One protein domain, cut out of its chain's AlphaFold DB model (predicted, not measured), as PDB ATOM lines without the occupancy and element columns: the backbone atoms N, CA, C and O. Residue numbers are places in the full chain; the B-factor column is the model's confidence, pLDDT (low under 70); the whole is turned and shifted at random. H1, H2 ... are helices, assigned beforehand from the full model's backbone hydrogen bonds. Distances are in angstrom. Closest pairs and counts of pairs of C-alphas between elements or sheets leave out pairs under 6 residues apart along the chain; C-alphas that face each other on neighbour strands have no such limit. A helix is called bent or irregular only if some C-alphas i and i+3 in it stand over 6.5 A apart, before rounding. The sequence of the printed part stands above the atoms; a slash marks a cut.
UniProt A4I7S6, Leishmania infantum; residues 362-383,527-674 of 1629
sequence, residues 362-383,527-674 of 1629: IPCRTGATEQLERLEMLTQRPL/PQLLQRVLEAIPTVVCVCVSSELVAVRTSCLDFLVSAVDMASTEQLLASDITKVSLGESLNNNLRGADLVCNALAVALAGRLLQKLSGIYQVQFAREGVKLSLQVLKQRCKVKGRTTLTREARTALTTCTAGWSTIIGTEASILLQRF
ATOM      1  N   ILE A 362     155.210 245.139 126.825       85.61
ATOM      2  CA  ILE A 362     155.747 245.552 125.523       85.61
ATOM      3  C   ILE A 362     157.266 245.726 125.670       85.61
ATOM      4  O   ILE A 362     157.674 246.602 126.439       85.61
ATOM      5  N   PRO A 363     158.105 244.960 124.945       80.23
ATOM      6  CA  PRO A 363     159.555 245.025 125.099       80.23
ATOM      7  C   PRO A 363     160.121 246.420 124.810       80.23
ATOM      8  O   PRO A 363     159.897 246.999 123.743       80.23
ATOM      9  N   CYS A 364     160.894 246.969 125.747       77.57
ATOM     10  CA  CYS A 364     161.523 248.275 125.575       77.57
ATOM     11  C   CYS A 364     162.695 248.193 124.578       77.57
ATOM     12  O   CYS A 364     163.722 247.570 124.860       77.57
ATOM     13  N   ARG A 365     162.569 248.853 123.420       70.52
ATOM     14  CA  ARG A 365     163.581 248.895 122.345       70.52
ATOM     15  C   ARG A 365     164.072 250.330 122.103       70.52
ATOM     16  O   ARG A 365     163.738 250.952 121.100       70.52
ATOM     17  N   THR A 366     164.835 250.890 123.047       67.36
ATOM     18  CA  THR A 366     165.330 252.281 122.980       67.36
ATOM     19  C   THR A 366     166.751 252.428 123.517       67.36
ATOM     20  O   THR A 366     167.079 251.885 124.573       67.36
ATOM     21  N   GLY A 367     167.594 253.221 122.846       68.60
ATOM     22  CA  GLY A 367     168.976 253.442 123.284       68.60
ATOM     23  C   GLY A 367     169.802 252.167 123.124       68.60
ATOM     24  O   GLY A 367     169.874 251.623 122.027       68.60
ATOM     25  N   ALA A 368     170.397 251.657 124.206       66.00
ATOM     26  CA  ALA A 368     171.125 250.385 124.158       66.00
ATOM     27  C   ALA A 368     170.234 249.189 123.765       66.00
ATOM     28  O   ALA A 368     170.732 248.251 123.156       66.00
ATOM     29  N   THR A 369     168.929 249.199 124.063       72.44
ATOM     30  CA  THR A 369     168.047 248.061 123.741       72.44
ATOM     31  C   THR A 369     167.405 248.149 122.351       72.44
ATOM     32  O   THR A 369     166.661 247.250 121.975       72.44
ATOM     33  N   GLU A 370     167.689 249.197 121.568       68.58
ATOM     34  CA  GLU A 370     167.078 249.448 120.245       68.58
ATOM     35  C   GLU A 370     167.338 248.320 119.229       68.58
ATOM     36  O   GLU A 370     166.503 248.088 118.362       68.58
ATOM     37  N   GLN A 371     168.446 247.580 119.367       68.86
ATOM     38  CA  GLN A 371     168.764 246.396 118.550       68.86
ATOM     39  C   GLN A 371     169.205 245.193 119.404       68.86
ATOM     40  O   GLN A 371     170.096 244.445 119.009       68.86
ATOM     41  N   LEU A 372     168.613 245.016 120.595       74.43
ATOM     42  CA  LEU A 372     169.031 243.995 121.573       74.43
ATOM     43  C   LEU A 372     169.079 242.571 120.983       74.43
ATOM     44  O   LEU A 372     170.007 241.823 121.273       74.43
ATOM     45  N   GLU A 373     168.142 242.234 120.097       67.48
ATOM     46  CA  GLU A 373     168.080 240.939 119.401       67.48
ATOM     47  C   GLU A 373     169.365 240.626 118.605       67.48
ATOM     48  O   GLU A 373     169.839 239.491 118.623       67.48
ATOM     49  N   ARG A 374     170.017 241.633 117.995       66.46
ATOM     50  CA  ARG A 374     171.325 241.448 117.331       66.46
ATOM     51  C   ARG A 374     172.434 241.093 118.322       66.46
ATOM     52  O   ARG A 374     173.313 240.306 117.985       66.46
ATOM     53  N   LEU A 375     172.398 241.632 119.542       73.01
ATOM     54  CA  LEU A 375     173.354 241.269 120.592       73.01
ATOM     55  C   LEU A 375     173.123 239.840 121.101       73.01
ATOM     56  O   LEU A 375     174.092 239.133 121.374       73.01
ATOM     57  N   GLU A 376     171.871 239.395 121.220       69.57
ATOM     58  CA  GLU A 376     171.555 238.027 121.654       69.57
ATOM     59  C   GLU A 376     171.977 236.977 120.611       69.57
ATOM     60  O   GLU A 376     172.574 235.963 120.982       69.57
ATOM     61  N   MET A 377     171.809 237.265 119.313       63.02
ATOM     62  CA  MET A 377     172.383 236.450 118.231       63.02
ATOM     63  C   MET A 377     173.923 236.439 118.264       63.02
ATOM     64  O   MET A 377     174.531 235.371 118.308       63.02
ATOM     65  N   LEU A 378     174.574 237.612 118.336       60.02
ATOM     66  CA  LEU A 378     176.045 237.731 118.398       60.02
ATOM     67  C   LEU A 378     176.679 237.096 119.649       60.02
ATOM     68  O   LEU A 378     177.883 236.846 119.662       60.02
ATOM     69  N   THR A 379     175.899 236.848 120.702       62.37
ATOM     70  CA  THR A 379     176.345 236.155 121.926       62.37
ATOM     71  C   THR A 379     175.955 234.673 121.953       62.37
ATOM     72  O   THR A 379     176.031 234.045 123.007       62.37
ATOM     73  N   GLN A 380     175.576 234.105 120.798       54.81
ATOM     74  CA  GLN A 380     175.221 232.692 120.610       54.81
ATOM     75  C   GLN A 380     174.167 232.181 121.607       54.81
ATOM     76  O   GLN A 380     174.266 231.073 122.133       54.81
ATOM     77  N   ARG A 381     173.122 232.979 121.864       50.72
ATOM     78  CA  ARG A 381     171.937 232.528 122.607       50.72
ATOM     79  C   ARG A 381     170.857 232.051 121.629       50.72
ATOM     80  O   ARG A 381     170.080 232.881 121.162       50.72
ATOM     81  N   PRO A 382     170.755 230.745 121.310       36.68
ATOM     82  CA  PRO A 382     169.709 230.273 120.416       36.68
ATOM     83  C   PRO A 382     168.329 230.452 121.062       36.68
ATOM     84  O   PRO A 382     168.091 230.034 122.202       36.68
ATOM     85  N   LEU A 383     167.400 231.042 120.310       33.30
ATOM     86  CA  LEU A 383     165.979 231.091 120.645       33.30
ATOM     87  C   LEU A 383     165.355 229.707 120.416       33.30
ATOM     88  O   LEU A 383     164.639 229.483 119.450       33.30
ATOM     89  N   PRO A 527     143.626 249.830 132.454       87.51
ATOM     90  CA  PRO A 527     144.877 250.174 133.146       87.51
ATOM     91  C   PRO A 527     145.087 249.420 134.472       87.51
ATOM     92  O   PRO A 527     146.219 249.277 134.930       87.51
ATOM     93  N   GLN A 528     144.015 248.877 135.057       90.16
ATOM     94  CA  GLN A 528     144.062 247.975 136.214       90.16
ATOM     95  C   GLN A 528     144.857 246.688 135.925       90.16
ATOM     96  O   GLN A 528     145.555 246.196 136.808       90.16
ATOM     97  N   LEU A 529     144.818 246.172 134.688       92.04
ATOM     98  CA  LEU A 529     145.607 244.998 134.295       92.04
ATOM     99  C   LEU A 529     147.102 245.314 134.274       92.04
ATOM    100  O   LEU A 529     147.900 244.483 134.692       92.04
ATOM    101  N   LEU A 530     147.485 246.524 133.842       92.56
ATOM    102  CA  LEU A 530     148.881 246.952 133.913       92.56
ATOM    103  C   LEU A 530     149.323 247.051 135.377       92.56
ATOM    104  O   LEU A 530     150.387 246.547 135.709       92.56
ATOM    105  N   GLN A 531     148.493 247.618 136.262       92.78
ATOM    106  CA  GLN A 531     148.820 247.707 137.689       92.78
ATOM    107  C   GLN A 531     149.078 246.328 138.317       92.78
ATOM    108  O   GLN A 531     150.109 246.152 138.962       92.78
ATOM    109  N   ARG A 532     148.221 245.335 138.041       92.14
ATOM    110  CA  ARG A 532     148.398 243.954 138.523       92.14
ATOM    111  C   ARG A 532     149.664 243.283 137.972       92.14
ATOM    112  O   ARG A 532     150.295 242.513 138.683       92.14
ATOM    113  N   VAL A 533     150.106 243.617 136.755       92.69
ATOM    114  CA  VAL A 533     151.423 243.169 136.253       92.69
ATOM    115  C   VAL A 533     152.576 243.866 136.987       92.69
ATOM    116  O   VAL A 533     153.572 243.222 137.307       92.69
ATOM    117  N   LEU A 534     152.452 245.158 137.308       93.21
ATOM    118  CA  LEU A 534     153.477 245.903 138.054       93.21
ATOM    119  C   LEU A 534     153.627 245.417 139.508       93.21
ATOM    120  O   LEU A 534     154.727 245.480 140.053       93.21
ATOM    121  N   GLU A 535     152.579 244.863 140.121       91.21
ATOM    122  CA  GLU A 535     152.633 244.226 141.452       91.21
ATOM    123  C   GLU A 535     153.632 243.046 141.525       91.21
ATOM    124  O   GLU A 535     154.103 242.707 142.610       91.21
ATOM    125  N   ALA A 536     154.054 242.470 140.390       92.01
ATOM    126  CA  ALA A 536     155.116 241.459 140.343       92.01
ATOM    127  C   ALA A 536     156.543 242.012 140.547       92.01
ATOM    128  O   ALA A 536     157.464 241.224 140.785       92.01
ATOM    129  N   ILE A 537     156.762 243.332 140.455       94.22
ATOM    130  CA  ILE A 537     158.103 243.948 140.483       94.22
ATOM    131  C   ILE A 537     158.946 243.512 141.701       94.22
ATOM    132  O   ILE A 537     160.084 243.086 141.476       94.22
ATOM    133  N   PRO A 538     158.450 243.526 142.957       90.74
ATOM    134  CA  PRO A 538     159.232 243.073 144.110       90.74
ATOM    135  C   PRO A 538     159.707 241.616 143.990       90.74
ATOM    136  O   PRO A 538     160.874 241.321 144.263       90.74
ATOM    137  N   THR A 539     158.844 240.715 143.508       89.92
ATOM    138  CA  THR A 539     159.179 239.300 143.280       89.92
ATOM    139  C   THR A 539     160.220 239.151 142.169       89.92
ATOM    140  O   THR A 539     161.222 238.464 142.361       89.92
ATOM    141  N   VAL A 540     160.053 239.832 141.028       91.69
ATOM    142  CA  VAL A 540     160.987 239.719 139.892       91.69
ATOM    143  C   VAL A 540     162.366 240.306 140.217       91.69
ATOM    144  O   VAL A 540     163.380 239.723 139.828       91.69
ATOM    145  N   VAL A 541     162.453 241.400 140.988       90.00
ATOM    146  CA  VAL A 541     163.753 241.891 141.486       90.00
ATOM    147  C   VAL A 541     164.380 240.885 142.454       90.00
ATOM    148  O   VAL A 541     165.571 240.620 142.331       90.00
ATOM    149  N   CYS A 542     163.608 240.279 143.364       83.75
ATOM    150  CA  CYS A 542     164.118 239.254 144.281       83.75
ATOM    151  C   CYS A 542     164.709 238.043 143.528       83.75
ATOM    152  O   CYS A 542     165.822 237.602 143.829       83.75
ATOM    153  N   VAL A 543     164.031 237.563 142.477       84.76
ATOM    154  CA  VAL A 543     164.555 236.516 141.576       84.76
ATOM    155  C   VAL A 543     165.821 236.985 140.846       84.76
ATOM    156  O   VAL A 543     166.796 236.242 140.774       84.76
ATOM    157  N   CYS A 544     165.861 238.228 140.358       86.75
ATOM    158  CA  CYS A 544     167.030 238.786 139.665       86.75
ATOM    159  C   CYS A 544     168.256 238.983 140.582       86.75
ATOM    160  O   CYS A 544     169.394 238.854 140.135       86.75
ATOM    161  N   VAL A 545     168.036 239.278 141.868       79.33
ATOM    162  CA  VAL A 545     169.097 239.403 142.883       79.33
ATOM    163  C   VAL A 545     169.605 238.033 143.343       79.33
ATOM    164  O   VAL A 545     170.799 237.897 143.605       79.33
ATOM    165  N   SER A 546     168.729 237.029 143.451       72.79
ATOM    166  CA  SER A 546     169.065 235.689 143.965       72.79
ATOM    167  C   SER A 546     169.541 234.690 142.903       72.79
ATOM    168  O   SER A 546     170.245 233.741 143.245       72.79
ATOM    169  N   SER A 547     169.192 234.888 141.628       76.35
ATOM    170  CA  SER A 547     169.585 234.002 140.528       76.35
ATOM    171  C   SER A 547     170.921 234.402 139.907       76.35
ATOM    172  O   SER A 547     171.111 235.538 139.477       76.35
ATOM    173  N   GLU A 548     171.841 233.449 139.780       69.21
ATOM    174  CA  GLU A 548     173.133 233.671 139.115       69.21
ATOM    175  C   GLU A 548     173.057 233.402 137.604       69.21
ATOM    176  O   GLU A 548     173.750 234.060 136.820       69.21
ATOM    177  N   LEU A 549     172.138 232.520 137.193       70.47
ATOM    178  CA  LEU A 549     171.867 232.139 135.807       70.47
ATOM    179  C   LEU A 549     171.520 233.364 134.954       70.47
ATOM    180  O   LEU A 549     170.495 234.025 135.144       70.47
ATOM    181  N   VAL A 550     172.372 233.643 133.970       77.78
ATOM    182  CA  VAL A 550     172.302 234.869 133.162       77.78
ATOM    183  C   VAL A 550     171.024 234.932 132.316       77.78
ATOM    184  O   VAL A 550     170.457 236.008 132.146       77.78
ATOM    185  N   ALA A 551     170.504 233.788 131.856       78.52
ATOM    186  CA  ALA A 551     169.237 233.708 131.121       78.52
ATOM    187  C   ALA A 551     168.023 234.132 131.975       78.52
ATOM    188  O   ALA A 551     167.164 234.884 131.503       78.52
ATOM    189  N   VAL A 552     167.988 233.728 133.253       83.74
ATOM    190  CA  VAL A 552     166.964 234.176 134.214       83.74
ATOM    191  C   VAL A 552     167.102 235.680 134.439       83.74
ATOM    192  O   VAL A 552     166.136 236.411 134.244       83.74
ATOM    193  N   ARG A 553     168.312 236.167 134.758       87.69
ATOM    194  CA  ARG A 553     168.558 237.601 134.997       87.69
ATOM    195  C   ARG A 553     168.244 238.479 133.789       87.69
ATOM    196  O   ARG A 553     167.661 239.540 133.971       87.69
ATOM    197  N   THR A 554     168.557 238.034 132.573       89.03
ATOM    198  CA  THR A 554     168.168 238.724 131.329       89.03
ATOM    199  C   THR A 554     166.651 238.875 131.257       89.03
ATOM    200  O   THR A 554     166.155 239.985 131.101       89.03
ATOM    201  N   SER A 555     165.915 237.779 131.460       90.58
ATOM    202  CA  SER A 555     164.447 237.767 131.387       90.58
ATOM    203  C   SER A 555     163.809 238.636 132.485       90.58
ATOM    204  O   SER A 555     162.875 239.390 132.224       90.58
ATOM    205  N   CYS A 556     164.356 238.612 133.708       93.10
ATOM    206  CA  CYS A 556     163.939 239.517 134.781       93.10
ATOM    207  C   CYS A 556     164.233 240.990 134.458       93.10
ATOM    208  O   CYS A 556     163.424 241.857 134.778       93.10
ATOM    209  N   LEU A 557     165.385 241.301 133.858       93.29
ATOM    210  CA  LEU A 557     165.737 242.673 133.494       93.29
ATOM    211  C   LEU A 557     164.881 243.198 132.334       93.29
ATOM    212  O   LEU A 557     164.455 244.344 132.409       93.29
ATOM    213  N   ASP A 558     164.583 242.394 131.310       90.34
ATOM    214  CA  ASP A 558     163.708 242.799 130.195       90.34
ATOM    215  C   ASP A 558     162.276 243.096 130.683       90.34
ATOM    216  O   ASP A 558     161.719 244.143 130.336       90.34
ATOM    217  N   PHE A 559     161.744 242.285 131.612       94.65
ATOM    218  CA  PHE A 559     160.522 242.618 132.359       94.65
ATOM    219  C   PHE A 559     160.645 243.968 133.082       94.65
ATOM    220  O   PHE A 559     159.795 244.837 132.905       94.65
ATOM    221  N   LEU A 560     161.699 244.176 133.882       94.77
ATOM    222  CA  LEU A 560     161.847 245.383 134.706       94.77
ATOM    223  C   LEU A 560     162.031 246.660 133.872       94.77
ATOM    224  O   LEU A 560     161.442 247.687 134.208       94.77
ATOM    225  N   VAL A 561     162.806 246.619 132.782       93.96
ATOM    226  CA  VAL A 561     162.958 247.761 131.861       93.96
ATOM    227  C   VAL A 561     161.608 248.094 131.227       93.96
ATOM    228  O   VAL A 561     161.195 249.254 131.246       93.96
ATOM    229  N   SER A 562     160.901 247.087 130.713       91.90
ATOM    230  CA  SER A 562     159.614 247.254 130.028       91.90
ATOM    231  C   SER A 562     158.513 247.741 130.979       91.90
ATOM    232  O   SER A 562     157.766 248.660 130.646       91.90
ATOM    233  N   ALA A 563     158.476 247.222 132.209       93.49
ATOM    234  CA  ALA A 563     157.562 247.650 133.266       93.49
ATOM    235  C   ALA A 563     157.763 249.131 133.616       93.49
ATOM    236  O   ALA A 563     156.810 249.914 133.627       93.49
ATOM    237  N   VAL A 564     159.018 249.537 133.844       93.10
ATOM    238  CA  VAL A 564     159.360 250.929 134.162       93.10
ATOM    239  C   VAL A 564     159.134 251.854 132.966       93.10
ATOM    240  O   VAL A 564     158.757 253.006 133.178       93.10
ATOM    241  N   ASP A 565     159.298 251.399 131.721       90.65
ATOM    242  CA  ASP A 565     159.034 252.230 130.539       90.65
ATOM    243  C   ASP A 565     157.533 252.418 130.254       90.65
ATOM    244  O   ASP A 565     157.108 253.529 129.933       90.65
ATOM    245  N   MET A 566     156.702 251.396 130.482       89.89
ATOM    246  CA  MET A 566     155.247 251.481 130.285       89.89
ATOM    247  C   MET A 566     154.509 252.245 131.396       89.89
ATOM    248  O   MET A 566     153.586 253.004 131.104       89.89
ATOM    249  N   ALA A 567     154.887 252.060 132.662       91.15
ATOM    250  CA  ALA A 567     154.122 252.563 133.806       91.15
ATOM    251  C   ALA A 567     154.162 254.096 133.978       91.15
ATOM    252  O   ALA A 567     155.178 254.746 133.703       91.15
ATOM    253  N   SER A 568     153.085 254.689 134.503       91.23
ATOM    254  CA  SER A 568     153.116 256.076 134.991       91.23
ATOM    255  C   SER A 568     153.924 256.196 136.296       91.23
ATOM    256  O   SER A 568     154.126 255.217 137.016       91.23
ATOM    257  N   THR A 569     154.365 257.410 136.639       88.83
ATOM    258  CA  THR A 569     155.050 257.680 137.918       88.83
ATOM    259  C   THR A 569     154.186 257.300 139.128       88.83
ATOM    260  O   THR A 569     154.709 256.798 140.118       88.83
ATOM    261  N   GLU A 570     152.865 257.477 139.039       88.29
ATOM    262  CA  GLU A 570     151.910 257.097 140.090       88.29
ATOM    263  C   GLU A 570     151.774 255.573 140.206       88.29
ATOM    264  O   GLU A 570     151.817 255.035 141.311       88.29
ATOM    265  N   GLN A 571     151.688 254.864 139.074       90.70
ATOM    266  CA  GLN A 571     151.603 253.399 139.041       90.70
ATOM    267  C   GLN A 571     152.858 252.729 139.614       90.70
ATOM    268  O   GLN A 571     152.743 251.745 140.342       90.70
ATOM    269  N   LEU A 572     154.042 253.287 139.332       89.62
ATOM    270  CA  LEU A 572     155.316 252.826 139.895       89.62
ATOM    271  C   LEU A 572     155.381 253.017 141.416       89.62
ATOM    272  O   LEU A 572     155.840 252.132 142.132       89.62
ATOM    273  N   LEU A 573     154.898 254.152 141.927       88.38
ATOM    274  CA  LEU A 573     154.813 254.379 143.373       88.38
ATOM    275  C   LEU A 573     153.787 253.446 144.040       88.38
ATOM    276  O   LEU A 573     154.022 253.000 145.160       88.38
ATOM    277  N   ALA A 574     152.693 253.111 143.350       88.87
ATOM    278  CA  ALA A 574     151.696 252.146 143.814       88.87
ATOM    279  C   ALA A 574     152.163 250.678 143.718       88.87
ATOM    280  O   ALA A 574     151.665 249.838 144.460       88.87
ATOM    281  N   SER A 575     153.130 250.356 142.850       86.55
ATOM    282  CA  SER A 575     153.711 249.011 142.709       86.55
ATOM    283  C   SER A 575     154.842 248.718 143.707       86.55
ATOM    284  O   SER A 575     155.652 247.821 143.476       86.55
ATOM    285  N   ASP A 576     154.962 249.519 144.771       85.28
ATOM    286  CA  ASP A 576     155.976 249.396 145.824       85.28
ATOM    287  C   ASP A 576     157.443 249.369 145.339       85.28
ATOM    288  O   ASP A 576     158.332 248.941 146.073       85.28
ATOM    289  N   ILE A 577     157.756 249.889 144.141       87.92
ATOM    290  CA  ILE A 577     159.107 249.796 143.544       87.92
ATOM    291  C   ILE A 577     160.216 250.420 144.414       87.92
ATOM    292  O   ILE A 577     161.371 249.993 144.385       87.92
ATOM    293  N   THR A 578     159.860 251.413 145.230       84.02
ATOM    294  CA  THR A 578     160.750 252.112 146.169       84.02
ATOM    295  C   THR A 578     161.094 251.291 147.415       84.02
ATOM    296  O   THR A 578     162.037 251.637 148.121       84.02
ATOM    297  N   LYS A 579     160.376 250.190 147.675       79.58
ATOM    298  CA  LYS A 579     160.599 249.266 148.802       79.58
ATOM    299  C   LYS A 579     161.635 248.172 148.506       79.58
ATOM    300  O   LYS A 579     161.924 247.345 149.372       79.58
ATOM    301  N   VAL A 580     162.169 248.136 147.282       82.05
ATOM    302  CA  VAL A 580     162.917 247.001 146.716       82.05
ATOM    303  C   VAL A 580     164.389 247.362 146.472       82.05
ATOM    304  O   VAL A 580     164.697 248.472 146.041       82.05
ATOM    305  N   SER A 581     165.312 246.418 146.698       75.60
ATOM    306  CA  SER A 581     166.775 246.591 146.588       75.60
ATOM    307  C   SER A 581     167.304 246.645 145.139       75.60
ATOM    308  O   SER A 581     168.236 245.934 144.754       75.60
ATOM    309  N   LEU A 582     166.723 247.519 144.313       86.24
ATOM    310  CA  LEU A 582     167.069 247.677 142.896       86.24
ATOM    311  C   LEU A 582     168.558 247.967 142.652       86.24
ATOM    312  O   LEU A 582     169.113 247.440 141.687       86.24
ATOM    313  N   GLY A 583     169.232 248.727 143.523       84.07
ATOM    314  CA  GLY A 583     170.669 248.974 143.394       84.07
ATOM    315  C   GLY A 583     171.538 247.724 143.525       84.07
ATOM    316  O   GLY A 583     172.566 247.643 142.860       84.07
ATOM    317  N   GLU A 584     171.131 246.708 144.294       76.18
ATOM    318  CA  GLU A 584     171.869 245.437 144.368       76.18
ATOM    319  C   GLU A 584     171.777 244.671 143.039       76.18
ATOM    320  O   GLU A 584     172.793 244.219 142.505       76.18
ATOM    321  N   SER A 585     170.574 244.610 142.455       83.25
ATOM    322  CA  SER A 585     170.343 244.018 141.129       83.25
ATOM    323  C   SER A 585     171.120 244.753 140.032       83.25
ATOM    324  O   SER A 585     171.800 244.127 139.213       83.25
ATOM    325  N   LEU A 586     171.082 246.090 140.041       89.58
ATOM    326  CA  LEU A 586     171.831 246.919 139.098       89.58
ATOM    327  C   LEU A 586     173.342 246.743 139.276       89.58
ATOM    328  O   LEU A 586     174.035 246.528 138.290       89.58
ATOM    329  N   ASN A 587     173.871 246.760 140.502       84.38
ATOM    330  CA  ASN A 587     175.300 246.550 140.750       84.38
ATOM    331  C   ASN A 587     175.790 245.190 140.235       84.38
ATOM    332  O   ASN A 587     176.800 245.149 139.532       84.38
ATOM    333  N   ASN A 588     175.072 244.102 140.536       78.97
ATOM    334  CA  ASN A 588     175.407 242.753 140.071       78.97
ATOM    335  C   ASN A 588     175.474 242.698 138.530       78.97
ATOM    336  O   ASN A 588     176.469 242.266 137.949       78.97
ATOM    337  N   ASN A 589     174.451 243.222 137.851       86.12
ATOM    338  CA  ASN A 589     174.357 243.156 136.391       86.12
ATOM    339  C   ASN A 589     175.215 244.200 135.650       86.12
ATOM    340  O   ASN A 589     175.593 243.964 134.507       86.12
ATOM    341  N   LEU A 590     175.582 245.324 136.276       89.35
ATOM    342  CA  LEU A 590     176.541 246.296 135.726       89.35
ATOM    343  C   LEU A 590     178.001 245.834 135.891       89.35
ATOM    344  O   LEU A 590     178.825 246.108 135.021       89.35
ATOM    345  N   ARG A 591     178.327 245.118 136.979       78.68
ATOM    346  CA  ARG A 591     179.669 244.549 137.213       78.68
ATOM    347  C   ARG A 591     179.893 243.227 136.482       78.68
ATOM    348  O   ARG A 591     181.008 242.983 136.032       78.68
ATOM    349  N   GLY A 592     178.852 242.413 136.291       74.55
ATOM    350  CA  GLY A 592     178.909 241.185 135.492       74.55
ATOM    351  C   GLY A 592     179.430 241.410 134.065       74.55
ATOM    352  O   GLY A 592     179.414 242.532 133.557       74.55
ATOM    353  N   ALA A 593     179.934 240.349 133.429       76.79
ATOM    354  CA  ALA A 593     180.581 240.410 132.111       76.79
ATOM    355  C   ALA A 593     179.620 240.268 130.910       76.79
ATOM    356  O   ALA A 593     180.030 240.495 129.775       76.79
ATOM    357  N   ASP A 594     178.363 239.882 131.145       82.87
ATOM    358  CA  ASP A 594     177.381 239.636 130.087       82.87
ATOM    359  C   ASP A 594     176.827 240.945 129.502       82.87
ATOM    360  O   ASP A 594     176.193 241.744 130.200       82.87
ATOM    361  N   LEU A 595     177.050 241.146 128.201       86.20
ATOM    362  CA  LEU A 595     176.685 242.379 127.503       86.20
ATOM    363  C   LEU A 595     175.163 242.613 127.453       86.20
ATOM    364  O   LEU A 595     174.742 243.769 127.470       86.20
ATOM    365  N   VAL A 596     174.339 241.557 127.433       87.08
ATOM    366  CA  VAL A 596     172.867 241.669 127.384       87.08
ATOM    367  C   VAL A 596     172.341 242.193 128.723       87.08
ATOM    368  O   VAL A 596     171.638 243.206 128.773       87.08
ATOM    369  N   CYS A 597     172.767 241.577 129.831       89.50
ATOM    370  CA  CYS A 597     172.499 242.054 131.185       89.50
ATOM    371  C   CYS A 597     173.060 243.464 131.423       89.50
ATOM    372  O   CYS A 597     172.388 244.274 132.062       89.50
ATOM    373  N   ASN A 598     174.243 243.801 130.889       91.86
ATOM    374  CA  ASN A 598     174.769 245.166 130.959       91.86
ATOM    375  C   ASN A 598     173.873 246.176 130.217       91.86
ATOM    376  O   ASN A 598     173.554 247.221 130.784       91.86
ATOM    377  N   ALA A 599     173.457 245.883 128.980       90.85
ATOM    378  CA  ALA A 599     172.611 246.771 128.182       90.85
ATOM    379  C   ALA A 599     171.252 247.026 128.858       90.85
ATOM    380  O   ALA A 599     170.837 248.180 129.005       90.85
ATOM    381  N   LEU A 600     170.599 245.964 129.345       92.69
ATOM    382  CA  LEU A 600     169.330 246.058 130.066       92.69
ATOM    383  C   LEU A 600     169.470 246.788 131.415       92.69
ATOM    384  O   LEU A 600     168.636 247.631 131.741       92.69
ATOM    385  N   ALA A 601     170.531 246.536 132.190       93.60
ATOM    386  CA  ALA A 601     170.753 247.223 133.467       93.60
ATOM    387  C   ALA A 601     171.023 248.729 133.286       93.60
ATOM    388  O   ALA A 601     170.515 249.545 134.059       93.60
ATOM    389  N   VAL A 602     171.765 249.120 132.241       93.46
ATOM    390  CA  VAL A 602     171.947 250.535 131.870       93.46
ATOM    391  C   VAL A 602     170.608 251.163 131.464       93.46
ATOM    392  O   VAL A 602     170.286 252.254 131.941       93.46
ATOM    393  N   ALA A 603     169.785 250.477 130.664       92.10
ATOM    394  CA  ALA A 603     168.454 250.963 130.298       92.10
ATOM    395  C   ALA A 603     167.539 251.151 131.527       92.10
ATOM    396  O   ALA A 603     166.938 252.216 131.684       92.10
ATOM    397  N   LEU A 604     167.493 250.174 132.441       93.87
ATOM    398  CA  LEU A 604     166.689 250.226 133.669       93.87
ATOM    399  C   LEU A 604     167.083 251.415 134.555       93.87
ATOM    400  O   LEU A 604     166.226 252.212 134.943       93.87
ATOM    401  N   ALA A 605     168.384 251.580 134.822       93.51
ATOM    402  CA  ALA A 605     168.896 252.718 135.580       93.51
ATOM    403  C   ALA A 605     168.541 254.057 134.903       93.51
ATOM    404  O   ALA A 605     168.119 255.000 135.574       93.51
ATOM    405  N   GLY A 606     168.646 254.129 133.572       92.09
ATOM    406  CA  GLY A 606     168.281 255.310 132.791       92.09
ATOM    407  C   GLY A 606     166.802 255.684 132.888       92.09
ATOM    408  O   GLY A 606     166.486 256.856 133.104       92.09
ATOM    409  N   ARG A 607     165.889 254.707 132.789       91.75
ATOM    410  CA  ARG A 607     164.439 254.944 132.902       91.75
ATOM    411  C   ARG A 607     164.016 255.330 134.323       91.75
ATOM    412  O   ARG A 607     163.232 256.266 134.482       91.75
ATOM    413  N   LEU A 608     164.592 254.708 135.354       92.61
ATOM    414  CA  LEU A 608     164.347 255.081 136.755       92.61
ATOM    415  C   LEU A 608     164.830 256.511 137.058       92.61
ATOM    416  O   LEU A 608     164.073 257.313 137.604       92.61
ATOM    417  N   LEU A 609     166.027 256.888 136.593       91.10
ATOM    418  CA  LEU A 609     166.552 258.261 136.683       91.10
ATOM    419  C   LEU A 609     165.819 259.274 135.781       91.10
ATOM    420  O   LEU A 609     166.055 260.478 135.907       91.10
ATOM    421  N   GLN A 610     164.963 258.818 134.859       90.23
ATOM    422  CA  GLN A 610     164.098 259.666 134.033       90.23
ATOM    423  C   GLN A 610     162.737 259.919 134.699       90.23
ATOM    424  O   GLN A 610     162.282 261.060 134.690       90.23
ATOM    425  N   LYS A 611     162.092 258.885 135.261       90.17
ATOM    426  CA  LYS A 611     160.728 258.976 135.824       90.17
ATOM    427  C   LYS A 611     160.668 259.294 137.322       90.17
ATOM    428  O   LYS A 611     159.682 259.870 137.770       90.17
ATOM    429  N   LEU A 612     161.697 258.918 138.085       90.32
ATOM    430  CA  LEU A 612     161.750 258.991 139.553       90.32
ATOM    431  C   LEU A 612     163.106 259.550 140.037       90.32
ATOM    432  O   LEU A 612     163.701 259.055 140.998       90.32
ATOM    433  N   SER A 613     163.603 260.595 139.364       86.54
ATOM    434  CA  SER A 613     164.913 261.215 139.630       86.54
ATOM    435  C   SER A 613     165.114 261.595 141.099       86.54
ATOM    436  O   SER A 613     166.092 261.165 141.698       86.54
ATOM    437  N   GLY A 614     164.168 262.316 141.709       81.51
ATOM    438  CA  GLY A 614     164.265 262.784 143.100       81.51
ATOM    439  C   GLY A 614     164.358 261.682 144.167       81.51
ATOM    440  O   GLY A 614     164.687 261.987 145.308       81.51
ATOM    441  N   ILE A 615     164.103 260.420 143.806       85.21
ATOM    442  CA  ILE A 615     164.323 259.252 144.670       85.21
ATOM    443  C   ILE A 615     165.654 258.591 144.288       85.21
ATOM    444  O   ILE A 615     166.603 258.556 145.075       85.21
ATOM    445  N   TYR A 616     165.759 258.113 143.043       89.73
ATOM    446  CA  TYR A 616     166.870 257.252 142.640       89.73
ATOM    447  C   TYR A 616     168.197 257.982 142.404       89.73
ATOM    448  O   TYR A 616     169.239 257.344 142.486       89.73
ATOM    449  N   GLN A 617     168.215 259.296 142.166       87.41
ATOM    450  CA  GLN A 617     169.463 260.047 141.962       87.41
ATOM    451  C   GLN A 617     170.355 260.030 143.216       87.41
ATOM    452  O   GLN A 617     171.570 259.865 143.104       87.41
ATOM    453  N   VAL A 618     169.757 260.135 144.409       83.69
ATOM    454  CA  VAL A 618     170.477 260.004 145.688       83.69
ATOM    455  C   VAL A 618     170.654 258.530 146.051       83.69
ATOM    456  O   VAL A 618     171.766 258.110 146.367       83.69
ATOM    457  N   GLN A 619     169.596 257.714 145.946       85.55
ATOM    458  CA  GLN A 619     169.654 256.295 146.315       85.55
ATOM    459  C   GLN A 619     170.721 255.522 145.516       85.55
ATOM    460  O   GLN A 619     171.508 254.797 146.109       85.55
ATOM    461  N   PHE A 620     170.843 255.731 144.201       89.17
ATOM    462  CA  PHE A 620     171.855 255.067 143.363       89.17
ATOM    463  C   PHE A 620     173.292 255.569 143.579       89.17
ATOM    464  O   PHE A 620     174.240 254.868 143.211       89.17
ATOM    465  N   ALA A 621     173.484 256.751 144.174       84.20
ATOM    466  CA  ALA A 621     174.797 257.164 144.663       84.20
ATOM    467  C   ALA A 621     175.148 256.381 145.939       84.20
ATOM    468  O   ALA A 621     176.166 255.689 145.970       84.20
ATOM    469  N   ARG A 622     174.244 256.392 146.929       84.21
ATOM    470  CA  ARG A 622     174.394 255.686 148.214       84.21
ATOM    471  C   ARG A 622     174.552 254.172 148.049       84.21
ATOM    472  O   ARG A 622     175.435 253.581 148.646       84.21
ATOM    473  N   GLU A 623     173.767 253.547 147.174       82.95
ATOM    474  CA  GLU A 623     173.839 252.112 146.865       82.95
ATOM    475  C   GLU A 623     175.015 251.740 145.934       82.95
ATOM    476  O   GLU A 623     175.184 250.571 145.598       82.95
ATOM    477  N   GLY A 624     175.848 252.692 145.494       82.93
ATOM    478  CA  GLY A 624     177.064 252.415 144.713       82.93
ATOM    479  C   GLY A 624     176.865 252.148 143.215       82.93
ATOM    480  O   GLY A 624     177.842 251.893 142.505       82.93
ATOM    481  N   VAL A 625     175.640 252.271 142.693       88.95
ATOM    482  CA  VAL A 625     175.333 252.140 141.253       88.95
ATOM    483  C   VAL A 625     176.079 253.206 140.436       88.95
ATOM    484  O   VAL A 625     176.601 252.905 139.361       88.95
ATOM    485  N   LYS A 626     176.235 254.422 140.987       88.57
ATOM    486  CA  LYS A 626     177.096 255.497 140.451       88.57
ATOM    487  C   LYS A 626     178.532 255.011 140.194       88.57
ATOM    488  O   LYS A 626     179.069 255.263 139.119       88.57
ATOM    489  N   LEU A 627     179.132 254.260 141.126       84.64
ATOM    490  CA  LEU A 627     180.469 253.673 140.950       84.64
ATOM    491  C   LEU A 627     180.455 252.537 139.917       84.64
ATOM    492  O   LEU A 627     181.330 252.481 139.056       84.64
ATOM    493  N   SER A 628     179.460 251.650 139.954       87.08
ATOM    494  CA  SER A 628     179.369 250.525 139.011       87.08
ATOM    495  C   SER A 628     179.232 250.991 137.550       87.08
ATOM    496  O   SER A 628     179.834 250.390 136.661       87.08
ATOM    497  N   LEU A 629     178.553 252.117 137.292       90.69
ATOM    498  CA  LEU A 629     178.533 252.776 135.976       90.69
ATOM    499  C   LEU A 629     179.905 253.351 135.566       90.69
ATOM    500  O   LEU A 629     180.262 253.296 134.387       90.69
ATOM    501  N   GLN A 630     180.701 253.874 136.509       88.53
ATOM    502  CA  GLN A 630     182.074 254.332 136.233       88.53
ATOM    503  C   GLN A 630     182.996 253.158 135.875       88.53
ATOM    504  O   GLN A 630     183.735 253.245 134.893       88.53
ATOM    505  N   VAL A 631     182.914 252.050 136.620       85.34
ATOM    506  CA  VAL A 631     183.671 250.816 136.347       85.34
ATOM    507  C   VAL A 631     183.291 250.237 134.981       85.34
ATOM    508  O   VAL A 631     184.178 249.926 134.185       85.34
ATOM    509  N   LEU A 632     181.996 250.179 134.649       87.71
ATOM    510  CA  LEU A 632     181.528 249.726 133.334       87.71
ATOM    511  C   LEU A 632     182.076 250.607 132.197       87.71
ATOM    512  O   LEU A 632     182.622 250.082 131.227       87.71
ATOM    513  N   LYS A 633     182.033 251.943 132.338       89.99
ATOM    514  CA  LYS A 633     182.641 252.869 131.364       89.99
ATOM    515  C   LYS A 633     184.139 252.601 131.166       89.99
ATOM    516  O   LYS A 633     184.612 252.604 130.028       89.99
ATOM    517  N   GLN A 634     184.883 252.386 132.254       86.77
ATOM    518  CA  GLN A 634     186.320 252.092 132.206       86.77
ATOM    519  C   GLN A 634     186.600 250.753 131.510       86.77
ATOM    520  O   GLN A 634     187.456 250.702 130.627       86.77
ATOM    521  N   ARG A 635     185.839 249.699 131.836       86.16
ATOM    522  CA  ARG A 635     185.950 248.373 131.206       86.16
ATOM    523  C   ARG A 635     185.679 248.425 129.701       86.16
ATOM    524  O   ARG A 635     186.430 247.841 128.927       86.16
ATOM    525  N   CYS A 636     184.675 249.197 129.286       85.08
ATOM    526  CA  CYS A 636     184.367 249.461 127.878       85.08
ATOM    527  C   CYS A 636     185.351 250.429 127.184       85.08
ATOM    528  O   CYS A 636     185.167 250.738 126.011       85.08
ATOM    529  N   LYS A 637     186.385 250.929 127.880       81.86
ATOM    530  CA  LYS A 637     187.460 251.800 127.355       81.86
ATOM    531  C   LYS A 637     186.991 253.132 126.727       81.86
ATOM    532  O   LYS A 637     187.782 253.811 126.069       81.86
ATOM    533  N   VAL A 638     185.744 253.559 126.961       78.61
ATOM    534  CA  VAL A 638     185.134 254.726 126.290       78.61
ATOM    535  C   VAL A 638     185.700 256.054 126.812       78.61
ATOM    536  O   VAL A 638     185.396 256.502 127.922       78.61
ATOM    537  N   LYS A 639     186.487 256.737 125.972       64.02
ATOM    538  CA  LYS A 639     187.017 258.088 126.219       64.02
ATOM    539  C   LYS A 639     186.108 259.148 125.588       64.02
ATOM    540  O   LYS A 639     186.137 259.339 124.380       64.02
ATOM    541  N   GLY A 640     185.333 259.870 126.401       61.39
ATOM    542  CA  GLY A 640     184.518 260.998 125.927       61.39
ATOM    543  C   GLY A 640     183.253 261.272 126.746       61.39
ATOM    544  O   GLY A 640     183.094 260.756 127.859       61.39
ATOM    545  N   ARG A 641     182.378 262.106 126.164       56.13
ATOM    546  CA  ARG A 641     181.003 262.446 126.605       56.13
ATOM    547  C   ARG A 641     179.989 262.511 125.440       56.13
ATOM    548  O   ARG A 641     178.834 262.852 125.668       56.13
ATOM    549  N   THR A 642     180.418 262.254 124.206       61.69
ATOM    550  CA  THR A 642     179.622 262.419 122.981       61.69
ATOM    551  C   THR A 642     178.553 261.340 122.846       61.69
ATOM    552  O   THR A 642     178.866 260.154 122.849       61.69
ATOM    553  N   THR A 643     177.300 261.757 122.672       71.99
ATOM    554  CA  THR A 643     176.194 260.889 122.245       71.99
ATOM    555  C   THR A 643     176.457 260.350 120.841       71.99
ATOM    556  O   THR A 643     176.726 261.137 119.932       71.99
ATOM    557  N   LEU A 644     176.337 259.036 120.644       76.46
ATOM    558  CA  LEU A 644     176.351 258.429 119.310       76.46
ATOM    559  C   LEU A 644     175.111 258.879 118.518       76.46
ATOM    560  O   LEU A 644     174.009 258.930 119.071       76.46
ATOM    561  N   THR A 645     175.275 259.187 117.227       78.93
ATOM    562  CA  THR A 645     174.140 259.348 116.302       78.93
ATOM    563  C   THR A 645     173.460 257.994 116.076       78.93
ATOM    564  O   THR A 645     174.034 256.948 116.391       78.93
ATOM    565  N   ARG A 646     172.234 257.978 115.527       69.88
ATOM    566  CA  ARG A 646     171.536 256.703 115.275       69.88
ATOM    567  C   ARG A 646     172.321 255.828 114.296       69.88
ATOM    568  O   ARG A 646     172.563 254.671 114.605       69.88
ATOM    569  N   GLU A 647     172.799 256.411 113.197       69.95
ATOM    570  CA  GLU A 647     173.689 255.754 112.225       69.95
ATOM    571  C   GLU A 647     174.940 255.162 112.894       69.95
ATOM    572  O   GLU A 647     175.254 253.990 112.688       69.95
ATOM    573  N   ALA A 648     175.615 255.934 113.756       76.03
ATOM    574  CA  ALA A 648     176.808 255.472 114.462       76.03
ATOM    575  C   ALA A 648     176.510 254.356 115.478       76.03
ATOM    576  O   ALA A 648     177.352 253.480 115.662       76.03
ATOM    577  N   ARG A 649     175.327 254.334 116.118       76.58
ATOM    578  CA  ARG A 649     174.898 253.153 116.889       76.58
ATOM    579  C   ARG A 649     174.686 251.956 115.966       76.58
ATOM    580  O   ARG A 649     175.269 250.916 116.243       76.58
ATOM    581  N   THR A 650     173.919 252.096 114.879       70.39
ATOM    582  CA  THR A 650     173.622 250.991 113.946       70.39
ATOM    583  C   THR A 650     174.901 250.339 113.419       70.39
ATOM    584  O   THR A 650     175.032 249.119 113.499       70.39
ATOM    585  N   ALA A 651     175.881 251.135 112.978       72.46
ATOM    586  CA  ALA A 651     177.174 250.643 112.492       72.46
ATOM    587  C   ALA A 651     177.980 249.862 113.552       72.46
ATOM    588  O   ALA A 651     178.727 248.951 113.210       72.46
ATOM    589  N   LEU A 652     177.809 250.180 114.841       79.61
ATOM    590  CA  LEU A 652     178.464 249.490 115.959       79.61
ATOM    591  C   LEU A 652     177.714 248.228 116.438       79.61
ATOM    592  O   LEU A 652     178.215 247.536 117.322       79.61
ATOM    593  N   THR A 653     176.538 247.901 115.887       77.06
ATOM    594  CA  THR A 653     175.764 246.711 116.311       77.06
ATOM    595  C   THR A 653     176.247 245.388 115.720       77.06
ATOM    596  O   THR A 653     175.769 244.335 116.136       77.06
ATOM    597  N   THR A 654     177.194 245.422 114.780       72.43
ATOM    598  CA  THR A 654     177.698 244.252 114.042       72.43
ATOM    599  C   THR A 654     178.692 243.393 114.827       72.43
ATOM    600  O   THR A 654     178.928 242.250 114.454       72.43
ATOM    601  N   CYS A 655     179.281 243.901 115.919       73.88
ATOM    602  CA  CYS A 655     180.262 243.154 116.710       73.88
ATOM    603  C   CYS A 655     180.200 243.472 118.213       73.88
ATOM    604  O   CYS A 655     179.825 244.567 118.640       73.88
ATOM    605  N   THR A 656     180.626 242.521 119.047       75.59
ATOM    606  CA  THR A 656     180.604 242.627 120.522       75.59
ATOM    607  C   THR A 656     181.468 243.778 121.070       75.59
ATOM    608  O   THR A 656     181.159 244.354 122.118       75.59
ATOM    609  N   ALA A 657     182.514 244.183 120.339       79.07
ATOM    610  CA  ALA A 657     183.336 245.356 120.653       79.07
ATOM    611  C   ALA A 657     182.601 246.686 120.385       79.07
ATOM    612  O   ALA A 657     182.710 247.633 121.173       79.07
ATOM    613  N   GLY A 658     181.799 246.756 119.319       82.43
ATOM    614  CA  GLY A 658     180.928 247.897 119.041       82.43
ATOM    615  C   GLY A 658     179.803 248.004 120.073       82.43
ATOM    616  O   GLY A 658     179.605 249.065 120.664       82.43
ATOM    617  N   TRP A 659     179.186 246.878 120.433       85.98
ATOM    618  CA  TRP A 659     178.241 246.788 121.551       85.98
ATOM    619  C   TRP A 659     178.818 247.253 122.890       85.98
ATOM    620  O   TRP A 659     178.195 248.055 123.589       85.98
ATOM    621  N   SER A 660     180.044 246.841 123.226       86.06
ATOM    622  CA  SER A 660     180.754 247.336 124.414       86.06
ATOM    623  C   SER A 660     180.909 248.866 124.386       86.06
ATOM    624  O   SER A 660     180.734 249.534 125.409       86.06
ATOM    625  N   THR A 661     181.168 249.432 123.203       87.24
ATOM    626  CA  THR A 661     181.293 250.881 122.971       87.24
ATOM    627  C   THR A 661     179.960 251.616 123.151       87.24
ATOM    628  O   THR A 661     179.928 252.661 123.808       87.24
ATOM    629  N   ILE A 662     178.850 251.062 122.645       87.22
ATOM    630  CA  ILE A 662     177.490 251.590 122.856       87.22
ATOM    631  C   ILE A 662     177.179 251.629 124.360       87.22
ATOM    632  O   ILE A 662     176.899 252.696 124.907       87.22
ATOM    633  N   ILE A 663     177.315 250.492 125.051       89.60
ATOM    634  CA  ILE A 663     177.015 250.343 126.486       89.60
ATOM    635  C   ILE A 663     177.857 251.307 127.340       89.60
ATOM    636  O   ILE A 663     177.326 252.001 128.210       89.60
ATOM    637  N   GLY A 664     179.164 251.410 127.068       89.32
ATOM    638  CA  GLY A 664     180.058 252.338 127.769       89.32
ATOM    639  C   GLY A 664     179.747 253.818 127.505       89.32
ATOM    640  O   GLY A 664     179.994 254.666 128.369       89.32
ATOM    641  N   THR A 665     179.170 254.138 126.342       89.83
ATOM    642  CA  THR A 665     178.723 255.497 126.004       89.83
ATOM    643  C   THR A 665     177.431 255.850 126.737       89.83
ATOM    644  O   THR A 665     177.380 256.900 127.376       89.83
ATOM    645  N   GLU A 666     176.434 254.960 126.753       89.05
ATOM    646  CA  GLU A 666     175.197 255.157 127.527       89.05
ATOM    647  C   GLU A 666     175.488 255.295 129.032       89.05
ATOM    648  O   GLU A 666     175.023 256.244 129.668       89.05
ATOM    649  N   ALA A 667     176.363 254.450 129.595       91.26
ATOM    650  CA  ALA A 667     176.838 254.608 130.972       91.26
ATOM    651  C   ALA A 667     177.495 255.987 131.204       91.26
ATOM    652  O   ALA A 667     177.251 256.640 132.221       91.26
ATOM    653  N   SER A 668     178.271 256.492 130.235       90.58
ATOM    654  CA  SER A 668     178.852 257.841 130.292       90.58
ATOM    655  C   SER A 668     177.840 258.987 130.153       90.58
ATOM    656  O   SER A 668     178.175 260.118 130.521       90.58
ATOM    657  N   ILE A 669     176.654 258.744 129.598       88.69
ATOM    658  CA  ILE A 669     175.566 259.725 129.529       88.69
ATOM    659  C   ILE A 669     174.826 259.741 130.870       88.69
ATOM    660  O   ILE A 669     174.650 260.809 131.454       88.69
ATOM    661  N   LEU A 670     174.484 258.568 131.418       89.32
ATOM    662  CA  LEU A 670     173.814 258.459 132.720       89.32
ATOM    663  C   LEU A 670     174.632 259.059 133.867       89.32
ATOM    664  O   LEU A 670     174.064 259.722 134.731       89.32
ATOM    665  N   LEU A 671     175.961 258.915 133.841       89.17
ATOM    666  CA  LEU A 671     176.851 259.521 134.839       89.17
ATOM    667  C   LEU A 671     176.741 261.054 134.934       89.17
ATOM    668  O   LEU A 671     177.057 261.612 135.981       89.17
ATOM    669  N   GLN A 672     176.248 261.744 133.898       87.91
ATOM    670  CA  GLN A 672     176.019 263.194 133.958       87.91
ATOM    671  C   GLN A 672     174.848 263.565 134.884       87.91
ATOM    672  O   GLN A 672     174.837 264.662 135.431       87.91
ATOM    673  N   ARG A 673     173.905 262.643 135.143       86.99
ATOM    674  CA  ARG A 673     172.790 262.849 136.090       86.99
ATOM    675  C   ARG A 673     173.219 262.823 137.564       86.99
ATOM    676  O   ARG A 673     172.393 263.086 138.429       86.99
ATOM    677  N   PHE A 674     174.484 262.527 137.861       85.82
ATOM    678  CA  PHE A 674     175.029 262.465 139.225       85.82
ATOM    679  C   PHE A 674     176.055 263.574 139.526       85.82
ATOM    680  O   PHE A 674     176.785 263.462 140.508       85.82
TER     681      PHE A 674
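Overview. This is residues 362 to 383 and 527 to 674 of the 1629 residues of a protein of Leishmania infantum (UniProt A4I7S6). Six helices make a two-layer bundle: H3, H6 and H9 lie side by side in one layer, H4, H7 and H11 in the other, the two layers running opposite ways, with H7 in the middle. The short H2 and H5 sit by the last residues of H4, H8 makes a corner with the last residues of H7 and meets the last residues of H11, and H1 and H10 sit at the other end of the bundle, H1 by the first residues of H7 and both by the first residues of H11. The bundle is up and down, each of its helices running against the one before it in the chain. The printed part has 170 residues with eleven named helices, H1 to H11, and no named strand: all helix. It is compact and rounded, with a radius of gyration of the C-alphas of 15.2 A and spans of 41 by 37 by 29 A.

Arrangement. H1 is residues 372 to 378. H2, residues 527 to 534, and H3, residues 537 to 546, meet only through their link. H4, residues 550 to 566, forms a hairpin with H3, at 26 degrees, a shallow tilt; C-alphas 544 and 553 are closest, 5.1 A. H5, residues 569 to 574, only just touches H2, with 3 pairs of C-alphas within 8 A. H6, residues 582 to 591, touches H3, C-alphas 545 and 585 closest at 5.1 A. H7, residues 595 to 611, forms a hairpin with H6 and touches H4, the same way at 24 degrees, C-alphas 561 and 604 closest at 4.8 A. H1 touches residues 595 to 596 of H7 alone. H8, residues 613 to 622, touches H7 only at the corner, and only just, with 3 pairs. H9, residues 625 to 635, touches H6 at a shallow tilt of 11 degrees, the same way. H10 is residues 646 to 654. H11, residues 656 to 674, forms a hairpin with H10 and touches H9, C-alphas 633 and 664 closest at 4.5 A. H7 and H11 are the hubs, touching 5 helices each. Every O i to N i+4 pair is within hydrogen-bond range in H1 to H7 and H9, but 4 of 6 in H8, 4 of 5 in H10 and 12 of 15 in H11.

Along the chain. H1 begins at C-alpha 372 (169.031, 243.995, 121.573). H4 is 24.0 A long, H7 24.5 A and H11 27.8 A, ending at C-alpha 674 (175.029, 262.465, 139.225). H10 is irregular, only just: C-alphas 651 and 654 are 6.6 A apart.

Size, cuts and confidence. Residues 384 to 526 are not printed; C-alphas 383 and 527 are 31.1 A apart across this cut. Of the links printed whole, none is long. Mean pLDDT of the printed part is 82.7, with 22 residues under 70, among them 376 to 383 and 639 to 642.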